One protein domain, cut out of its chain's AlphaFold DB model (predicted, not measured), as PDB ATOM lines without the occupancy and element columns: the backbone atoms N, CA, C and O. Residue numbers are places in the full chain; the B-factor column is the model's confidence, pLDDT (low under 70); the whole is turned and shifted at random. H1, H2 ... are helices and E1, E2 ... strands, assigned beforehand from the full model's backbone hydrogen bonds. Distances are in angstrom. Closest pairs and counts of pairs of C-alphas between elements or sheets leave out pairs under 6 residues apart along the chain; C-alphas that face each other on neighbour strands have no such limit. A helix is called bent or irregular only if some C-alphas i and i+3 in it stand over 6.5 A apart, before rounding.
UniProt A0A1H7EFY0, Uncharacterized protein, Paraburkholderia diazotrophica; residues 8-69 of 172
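AT A GLANCE: This is residues 8 to 69 of the 172 residues of an uncharacterized protein of Paraburkholderia diazotrophica (UniProt A0A1H7EFY0). A helical hairpin, H1 and H2, packs by one end on one face of a small three-stranded sheet, through residues 32 to 39 of H1 and 62 to 68 of H2; the rest of the hairpin reaches past the sheet and makes the length. The sheet is a meander, E1 E2 E3 in that order, each strand the antiparallel neighbour of the one before, and with the helices on one face there are two layers. You have 62 printed residues with three named strands, then two named helices, class mixed. The whole is compact, with a radius of gyration of the C-alphas of 11.5 A, yet elongated, spanning 35 by 21 by 15 A.

HOW THE PARTS SIT: Start at edge strand E1, residues 8 to 11, which forms a hairpin with E2, residues 16 to 21; N 8 and O 20 are 2.9 A apart. E3, residues 27 to 31, the other edge strand, forms a hairpin with E2; look at N 19 and O 27, 2.9 A apart. H1, residues 32 to 50, is on the sheet over E3, its height over the sheet 9.9 A; their closest C-alphas, of Ala 29 and Ala 35, are 4.9 A apart. H2, residues 54 to 68, is on the same face at a height over the sheet of 12.3 A, slantwise to the strands at 42 degrees to E2 on the local plane. H1 and H2 touch, closest at the C-alphas of Ala 44 and Ala 55, 5.1 A apart, in a shallow tilt of 22 degrees, opposite ways. O i to N i+4 pairs are within hydrogen-bond range in 12 of 15 cases in H1 and 9 of 11 in H2.

IN THESE COORDINATES: Find C-alpha 8 at (-42.533, -38.253, -30.234), where E1 begins. E2 is 16.0 A long and E3 12.0 A. H1 runs 26.5 A, with a kink of 30 degrees near residue 39, and is only just irregular, C-alphas 42 and 45 being 6.8 A apart. H2 runs 21.4 A to C-alpha 68 at (-38.353, -28.407, -33.987).

THE WHOLE: The two C-alphas farthest apart, of Asp 13 and Glu 50, are 35.4 A apart. The printed part has no cut, its four links are tight, and no printed residue is under 70 in pLDDT.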
ATOM      1  N   ARG A   8     -41.529 -39.258 -29.881       94.06
ATOM      2  CA  ARG A   8     -42.533 -38.253 -30.234       94.06
ATOM      3  C   ARG A   8     -42.433 -37.098 -29.245       94.06
ATOM      4  O   ARG A   8     -42.210 -37.329 -28.056       94.06
ATOM      5  N   CYS A   9     -42.567 -35.866 -29.729       95.75
ATOM      6  CA  CYS A   9     -42.430 -34.677 -28.895       95.75
ATOM      7  C   CYS A   9     -43.334 -33.535 -29.352       95.75
ATOM      8  O   CYS A   9     -43.454 -33.282 -30.551       95.75
ATOM      9  N   TYR A  10     -43.892 -32.823 -28.374       97.38
ATOM     10  CA  TYR A  10     -44.612 -31.569 -28.556       97.38
ATOM     11  C   TYR A  10     -44.119 -30.503 -27.575       97.38
ATOM     12  O   TYR A  10     -43.624 -30.806 -26.486       97.38
ATOM     13  N   LYS A  11     -44.277 -29.240 -27.963       96.38
ATOM     14  CA  LYS A  11     -44.093 -28.076 -27.096       96.38
ATOM     15  C   LYS A  11     -45.370 -27.851 -26.298       96.38
ATOM     16  O   LYS A  11     -46.423 -27.644 -26.891       96.38
ATOM     17  N   ILE A  12     -45.267 -27.921 -24.973       94.81
ATOM     18  CA  ILE A  12     -46.359 -27.520 -24.074       94.81
ATOM     19  C   ILE A  12     -46.429 -25.986 -24.047       94.81
ATOM     20  O   ILE A  12     -47.493 -25.390 -24.182       94.81
ATOM     21  N   ASP A  13     -45.265 -25.357 -23.916       90.94
ATOM     22  CA  ASP A  13     -45.024 -23.928 -24.064       90.94
ATOM     23  C   ASP A  13     -43.619 -23.724 -24.673       90.94
ATOM     24  O   ASP A  13     -43.024 -24.656 -25.231       90.94
ATOM     25  N   ASP A  14     -43.077 -22.508 -24.590       89.19
ATOM     26  CA  ASP A  14     -41.751 -22.198 -25.132       89.19
ATOM     27  C   ASP A  14     -40.632 -23.044 -24.488       89.19
ATOM     28  O   ASP A  14     -39.680 -23.459 -25.166       89.19
ATOM     29  N   GLU A  15     -40.781 -23.414 -23.216       89.69
ATOM     30  CA  GLU A  15     -39.752 -24.068 -22.402       89.69
ATOM     31  C   GLU A  15     -39.977 -25.578 -22.264       89.69
ATOM     32  O   GLU A  15     -39.047 -26.367 -22.470       89.69
ATOM     33  N   HIS A  16     -41.206 -25.989 -21.953       94.12
ATOM     34  CA  HIS A  16     -41.580 -27.347 -21.583       94.12
ATOM     35  C   HIS A  16     -41.821 -28.243 -22.799       94.12
ATOM     36  O   HIS A  16     -42.355 -27.829 -23.838       94.12
ATOM     37  N   ARG A  17     -41.424 -29.512 -22.672       95.62
ATOM     38  CA  ARG A  17     -41.608 -30.539 -23.701       95.62
ATOM     39  C   ARG A  17     -42.436 -31.694 -23.162       95.62
ATOM     40  O   ARG A  17     -42.132 -32.254 -22.113       95.62
ATOM     41  N   LEU A  18     -43.441 -32.087 -23.932       96.38
ATOM     42  CA  LEU A  18     -44.143 -33.349 -23.749       96.38
ATOM     43  C   LEU A  18     -43.463 -34.403 -24.620       96.38
ATOM     44  O   LEU A  18     -43.287 -34.176 -25.819       96.38
ATOM     45  N   VAL A  19     -43.062 -35.533 -24.038       95.31
ATOM     46  CA  VAL A  19     -42.281 -36.567 -24.732       95.31
ATOM     47  C   VAL A  19     -42.908 -37.943 -24.527       95.31
ATOM     48  O   VAL A  19     -43.361 -38.282 -23.438       95.31
ATOM     49  N   SER A  20     -42.914 -38.748 -25.587       93.81
ATOM     50  CA  SER A  20     -43.233 -40.177 -25.558       93.81
ATOM     51  C   SER A  20     -42.075 -40.931 -26.213       93.81
ATOM     52  O   SER A  20     -41.673 -40.612 -27.335       93.81
ATOM     53  N   LEU A  21     -41.511 -41.905 -25.494       90.75
ATOM     54  CA  LEU A  21     -40.393 -42.739 -25.947       90.75
ATOM     55  C   LEU A  21     -40.877 -44.175 -26.142       90.75
ATOM     56  O   LEU A  21     -41.461 -44.755 -25.229       90.75
ATOM     57  N   ASN A  22     -40.616 -44.763 -27.309       88.56
ATOM     58  CA  ASN A  22     -41.016 -46.129 -27.672       88.56
ATOM     59  C   ASN A  22     -42.515 -46.399 -27.468       88.56
ATOM     60  O   ASN A  22     -42.897 -47.456 -26.976       88.56
ATOM     61  N   GLY A  23     -43.366 -45.418 -27.782       85.06
ATOM     62  CA  GLY A  23     -44.820 -45.547 -27.632       85.06
ATOM     63  C   GLY A  23     -45.316 -45.592 -26.183       85.06
ATOM     64  O   GLY A  23     -46.506 -45.795 -25.962       85.06
ATOM     65  N   LYS A  24     -44.442 -45.377 -25.188       89.56
ATOM     66  CA  LYS A  24     -44.854 -45.232 -23.786       89.56
ATOM     67  C   LYS A  24     -45.743 -44.002 -23.603       89.56
ATOM     68  O   LYS A  24     -45.778 -43.111 -24.459       89.56
ATOM     69  N   ARG A  25     -46.418 -43.947 -22.451       91.12
ATOM     70  CA  ARG A  25     -47.226 -42.797 -22.029       91.12
ATOM     71  C   ARG A  25     -46.463 -41.481 -22.205       91.12
ATOM     72  O   ARG A  25     -45.242 -41.435 -22.057       91.12
ATOM     73  N   TRP A  26     -47.204 -40.429 -22.510       94.88
ATOM     74  CA  TRP A  26     -46.668 -39.079 -22.580       94.88
ATOM     75  C   TRP A  26     -46.262 -38.587 -21.199       94.88
ATOM     76  O   TRP A  26     -47.020 -38.711 -20.236       94.88
ATOM     77  N   GLU A  27     -45.076 -37.999 -21.114       93.44
ATOM     78  CA  GLU A  27     -44.549 -37.425 -19.884       93.44
ATOM     79  C   GLU A  27     -44.097 -35.986 -20.131       93.44
ATOM     80  O   GLU A  27     -43.524 -35.663 -21.176       93.44
ATOM     81  N   ASN A  28     -44.368 -35.108 -19.162       94.31
ATOM     82  CA  ASN A  28     -43.775 -33.779 -19.148       94.31
ATOM     83  C   ASN A  28     -42.290 -33.932 -18.799       94.31
ATOM     84  O   ASN A  28     -41.940 -34.184 -17.648       94.31
ATOM     85  N   ALA A  29     -41.427 -33.785 -19.801       92.75
ATOM     86  CA  ALA A  29     -39.981 -33.920 -19.664       92.75
ATOM     87  C   ALA A  29     -39.317 -32.650 -19.093       92.75
ATOM     88  O   ALA A  29     -38.090 -32.550 -19.040       92.75
ATOM     89  N   GLY A  30     -40.120 -31.670 -18.672       92.44
ATOM     90  CA  GLY A  30     -39.639 -30.393 -18.177       92.44
ATOM     91  C   GLY A  30     -39.079 -29.532 -19.302       92.44
ATOM     92  O   GLY A  30     -39.470 -29.650 -20.467       92.44
ATOM     93  N   TRP A  31     -38.152 -28.648 -18.936       93.62
ATOM     94  CA  TRP A  31     -37.505 -27.745 -19.882       93.62
ATOM     95  C   TRP A  31     -36.703 -28.529 -20.919       93.62
ATOM     96  O   TRP A  31     -36.152 -29.590 -20.624       93.62
ATOM     97  N   GLN A  32     -36.558 -27.973 -22.120       92.81
ATOM     98  CA  GLN A  32     -35.826 -28.619 -23.213       92.81
ATOM     99  C   GLN A  32     -34.440 -29.152 -22.803       92.81
ATOM    100  O   GLN A  32     -34.074 -30.261 -23.189       92.81
ATOM    101  N   TYR A  33     -33.657 -28.389 -22.030       92.38
ATOM    102  CA  TYR A  33     -32.330 -28.842 -21.599       92.38
ATOM    103  C   TYR A  33     -32.413 -30.029 -20.625       92.38
ATOM    104  O   TYR A  33     -31.583 -30.933 -20.713       92.38
ATOM    105  N   SER A  34     -33.420 -30.048 -19.745       92.69
ATOM    106  CA  SER A  34     -33.678 -31.141 -18.803       92.69
ATOM    107  C   SER A  34     -34.070 -32.409 -19.551       92.69
ATOM    108  O   SER A  34     -33.464 -33.450 -19.322       92.69
ATOM    109  N   ALA A  35     -34.979 -32.302 -20.527       93.06
ATOM    110  CA  ALA A  35     -35.384 -33.421 -21.377       93.06
ATOM    111  C   ALA A  35     -34.189 -34.043 -22.125       93.06
ATOM    112  O   ALA A  35     -34.033 -35.263 -22.171       93.06
ATOM    113  N   ILE A  36     -33.299 -33.204 -22.674       94.50
ATOM    114  CA  ILE A  36     -32.056 -33.660 -23.315       94.50
ATOM    115  C   ILE A  36     -31.128 -34.327 -22.295       94.50
ATOM    116  O   ILE A  36     -30.551 -35.367 -22.601       94.50
ATOM    117  N   GLY A  37     -30.975 -33.741 -21.105       95.12
ATOM    118  CA  GLY A  37     -30.162 -34.299 -20.024       95.12
ATOM    119  C   GLY A  37     -30.613 -35.706 -19.637       95.12
ATOM    120  O   GLY A  37     -29.801 -36.626 -19.685       95.12
ATOM    121  N   SER A  38     -31.909 -35.881 -19.367       92.81
ATOM    122  CA  SER A  38     -32.508 -37.181 -19.044       92.81
ATOM    123  C   SER A  38     -32.351 -38.192 -20.178       92.81
ATOM    124  O   SER A  38     -31.981 -39.334 -19.939       92.81
ATOM    125  N   PHE A  39     -32.539 -37.789 -21.439       93.81
ATOM    126  CA  PHE A  39     -32.297 -38.697 -22.566       93.81
ATOM    127  C   PHE A  39     -30.846 -39.196 -22.613       93.81
ATOM    128  O   PHE A  39     -30.592 -40.370 -22.891       93.81
ATOM    129  N   ILE A  40     -29.885 -38.313 -22.339       94.19
ATOM    130  CA  ILE A  40     -28.469 -38.677 -22.335       94.19
ATOM    131  C   ILE A  40     -28.182 -39.697 -21.230       94.19
ATOM    132  O   ILE A  40     -27.565 -40.726 -21.505       94.19
ATOM    133  N   THR A  41     -28.633 -39.423 -20.006       94.19
ATOM    134  CA  THR A  41     -28.346 -40.272 -18.843       94.19
ATOM    135  C   THR A  41     -29.091 -41.598 -18.890       94.19
ATOM    136  O   THR A  41     -28.498 -42.632 -18.594       94.19
ATOM    137  N   ASP A  42     -30.357 -41.578 -19.303       90.62
ATOM    138  CA  ASP A  42     -31.266 -42.711 -19.116       90.62
ATOM    139  C   ASP A  42     -31.322 -43.622 -20.351       90.62
ATOM    140  O   ASP A  42     -31.738 -44.774 -20.248       90.62
ATOM    141  N   PHE A  43     -30.890 -43.130 -21.522       90.12
ATOM    142  CA  PHE A  43     -30.914 -43.887 -22.779       90.12
ATOM    143  C   PHE A  43     -29.569 -43.886 -23.502       90.12
ATOM    144  O   PHE A  43     -29.049 -44.953 -23.824       90.12
ATOM    145  N   ALA A  44     -28.988 -42.712 -23.770       91.44
ATOM    146  CA  ALA A  44     -27.811 -42.640 -24.633       91.44
ATOM    147  C   ALA A  44     -26.581 -43.311 -24.012       91.44
ATOM    148  O   ALA A  44     -25.900 -44.063 -24.703       91.44
ATOM    149  N   TYR A  45     -26.305 -43.069 -22.728       93.31
ATOM    150  CA  TYR A  45     -25.162 -43.677 -22.046       93.31
ATOM    151  C   TYR A  45     -25.291 -45.191 -21.864       93.31
ATOM    152  O   TYR A  45     -24.329 -45.875 -22.211       93.31
ATOM    153  N   PRO A  46     -26.431 -45.743 -21.403       91.81
ATOM    154  CA  PRO A  46     -26.611 -47.192 -21.363       91.81
ATOM    155  C   PRO A  46     -26.361 -47.867 -22.719       91.81
ATOM    156  O   PRO A  46     -25.600 -48.825 -22.790       91.81
ATOM    157  N   ILE A  47     -26.922 -47.324 -23.808       90.75
ATOM    158  CA  ILE A  47     -26.772 -47.910 -25.149       90.75
ATOM    159  C   ILE A  47     -25.344 -47.739 -25.683       90.75
ATOM    160  O   ILE A  47     -24.826 -48.645 -26.326       90.75
ATOM    161  N   GLU A  48     -24.677 -46.614 -25.411       92.81
ATOM    162  CA  GLU A  48     -23.284 -46.376 -25.825       92.81
ATOM    163  C   GLU A  48     -22.323 -47.444 -25.285       92.81
ATOM    164  O   GLU A  48     -21.372 -47.811 -25.974       92.81
ATOM    165  N   MET A  49     -22.568 -47.960 -24.074       91.19
ATOM    166  CA  MET A  49     -21.741 -49.021 -23.484       91.19
ATOM    167  C   MET A  49     -21.842 -50.347 -24.249       91.19
ATOM    168  O   MET A  49     -20.891 -51.125 -24.248       91.19
ATOM    169  N   GLU A  50     -22.969 -50.596 -24.917       91.25
ATOM    170  CA  GLU A  50     -23.200 -51.794 -25.731       91.25
ATOM    171  C   GLU A  50     -22.842 -51.561 -27.205       91.25
ATOM    172  O   GLU A  50     -22.319 -52.446 -27.880       91.25
ATOM    173  N   THR A  51     -23.110 -50.354 -27.709       89.56
ATOM    174  CA  THR A  51     -22.916 -49.945 -29.104       89.56
ATOM    175  C   THR A  51     -22.154 -48.617 -29.161       89.56
ATOM    176  O   THR A  51     -22.771 -47.545 -29.204       89.56
ATOM    177  N   PRO A  52     -20.810 -48.658 -29.203       92.56
ATOM    178  CA  PRO A  52     -19.994 -47.452 -29.259       92.56
ATOM    179  C   PRO A  52     -20.320 -46.563 -30.469       92.56
ATOM    180  O   PRO A  52     -20.476 -47.037 -31.597       92.56
ATOM    181  N   GLY A  53     -20.377 -45.252 -30.245       91.19
ATOM    182  CA  GLY A  53     -20.737 -44.239 -31.236       91.19
ATOM    183  C   GLY A  53     -22.232 -43.913 -31.305       91.19
ATOM    184  O   GLY A  53     -22.600 -42.955 -31.996       91.19
ATOM    185  N   PHE A  54     -23.089 -44.640 -30.580       92.38
ATOM    186  CA  PHE A  54     -24.522 -44.369 -30.504       92.38
ATOM    187  C   PHE A  54     -24.819 -42.960 -29.987       92.38
ATOM    188  O   PHE A  54     -25.534 -42.203 -30.645       92.38
ATOM    189  N   ALA A  55     -24.242 -42.562 -28.851       93.25
ATOM    190  CA  ALA A  55     -24.512 -41.269 -28.228       93.25
ATOM    191  C   ALA A  55     -24.122 -40.107 -29.155       93.25
ATOM    192  O   ALA A  55     -24.869 -39.135 -29.297       93.25
ATOM    193  N   LYS A  56     -22.985 -40.239 -29.853       93.31
ATOM    194  CA  LYS A  56     -22.515 -39.248 -30.831       93.31
ATOM    195  C   LYS A  56     -23.513 -39.050 -31.977       93.31
ATOM    196  O   LYS A  56     -23.663 -37.923 -32.446       93.31
ATOM    197  N   ALA A  57     -24.184 -40.115 -32.412       91.62
ATOM    198  CA  ALA A  57     -25.190 -40.058 -33.469       91.62
ATOM    199  C   ALA A  57     -26.573 -39.615 -32.954       91.62
ATOM    200  O   ALA A  57     -27.226 -38.788 -33.585       91.62
ATOM    201  N   ALA A  58     -27.020 -40.130 -31.806       91.88
ATOM    202  CA  ALA A  58     -28.389 -39.967 -31.318       91.88
ATOM    203  C   ALA A  58     -28.654 -38.602 -30.666       91.88
ATOM    204  O   ALA A  58     -29.720 -38.019 -30.867       91.88
ATOM    205  N   ILE A  59     -27.697 -38.067 -29.897       94.19
ATOM    206  CA  ILE A  59     -27.894 -36.819 -29.140       94.19
ATOM    207  C   ILE A  59     -28.202 -35.623 -30.060       94.19
ATOM    208  O   ILE A  59     -29.142 -34.888 -29.752       94.19
ATOM    209  N   PRO A  60     -27.480 -35.393 -31.179       95.06
ATOM    210  CA  PRO A  60     -27.819 -34.312 -32.106       95.06
ATOM    211  C   PRO A  60     -29.239 -34.434 -32.669       95.06
ATOM    212  O   PRO A  60     -29.986 -33.460 -32.642       95.06
ATOM    213  N   VAL A  61     -29.643 -35.640 -33.083       93.44
ATOM    214  CA  VAL A  61     -30.989 -35.889 -33.626       93.44
ATOM    215  C   VAL A  61     -32.060 -35.605 -32.572       93.44
ATOM    216  O   VAL A  61     -33.044 -34.925 -32.859       93.44
ATOM    217  N   TYR A  62     -31.850 -36.051 -31.330       94.69
ATOM    218  CA  TYR A  62     -32.775 -35.777 -30.230       94.69
ATOM    219  C   TYR A  62     -32.887 -34.273 -29.933       94.69
ATOM    220  O   TYR A  62     -33.987 -33.753 -29.755       94.69
ATOM    221  N   ARG A  63     -31.765 -33.540 -29.936       95.50
ATOM    222  CA  ARG A  63     -31.760 -32.076 -29.757       95.50
ATOM    223  C   ARG A  63     -32.559 -31.361 -30.837       95.50
ATOM    224  O   ARG A  63     -33.310 -30.436 -30.524       95.50
ATOM    225  N   ASP A  64     -32.388 -31.772 -32.088       94.62
ATOM    226  CA  ASP A  64     -33.096 -31.163 -33.209       94.62
ATOM    227  C   ASP A  64     -34.591 -31.476 -33.165       94.62
ATOM    228  O   ASP A  64     -35.401 -30.576 -33.382       94.62
ATOM    229  N   LEU A  65     -34.968 -32.689 -32.756       94.00
ATOM    230  CA  LEU A  65     -36.362 -33.055 -32.511       94.00
ATOM    231  C   LEU A  65     -36.998 -32.179 -31.418       94.00
ATOM    232  O   LEU A  65     -38.074 -31.627 -31.630       94.00
ATOM    233  N   MET A  66     -36.319 -31.965 -30.286       94.00
ATOM    234  CA  MET A  66     -36.828 -31.109 -29.199       94.00
ATOM    235  C   MET A  66     -36.980 -29.640 -29.615       94.00
ATOM    236  O   MET A  66     -37.881 -28.940 -29.149       94.00
ATOM    237  N   ARG A  67     -36.084 -29.151 -30.479       93.56
ATOM    238  CA  ARG A  67     -36.096 -27.767 -30.975       93.56
ATOM    239  C   ARG A  67     -37.232 -27.532 -31.966       93.56
ATOM    240  O   ARG A  67     -37.920 -26.510 -31.891       93.56
ATOM    241  N   ASN A  68     -37.422 -28.493 -32.865       94.19
ATOM    242  CA  ASN A  68     -38.353 -28.407 -33.987       94.19
ATOM    243  C   ASN A  68     -39.720 -29.039 -33.690       94.19
ATOM    244  O   ASN A  68     -40.563 -29.090 -34.582       94.19
ATOM    245  N   ALA A  69     -39.951 -29.499 -32.458       95.44
ATOM    246  CA  ALA A  69     -41.244 -30.012 -32.026       95.44
ATOM    247  C   ALA A  69     -42.369 -29.001 -32.317       95.44
ATOM    248  O   ALA A  69     -42.214 -27.792 -32.097       95.44
TER     249      ALA A  69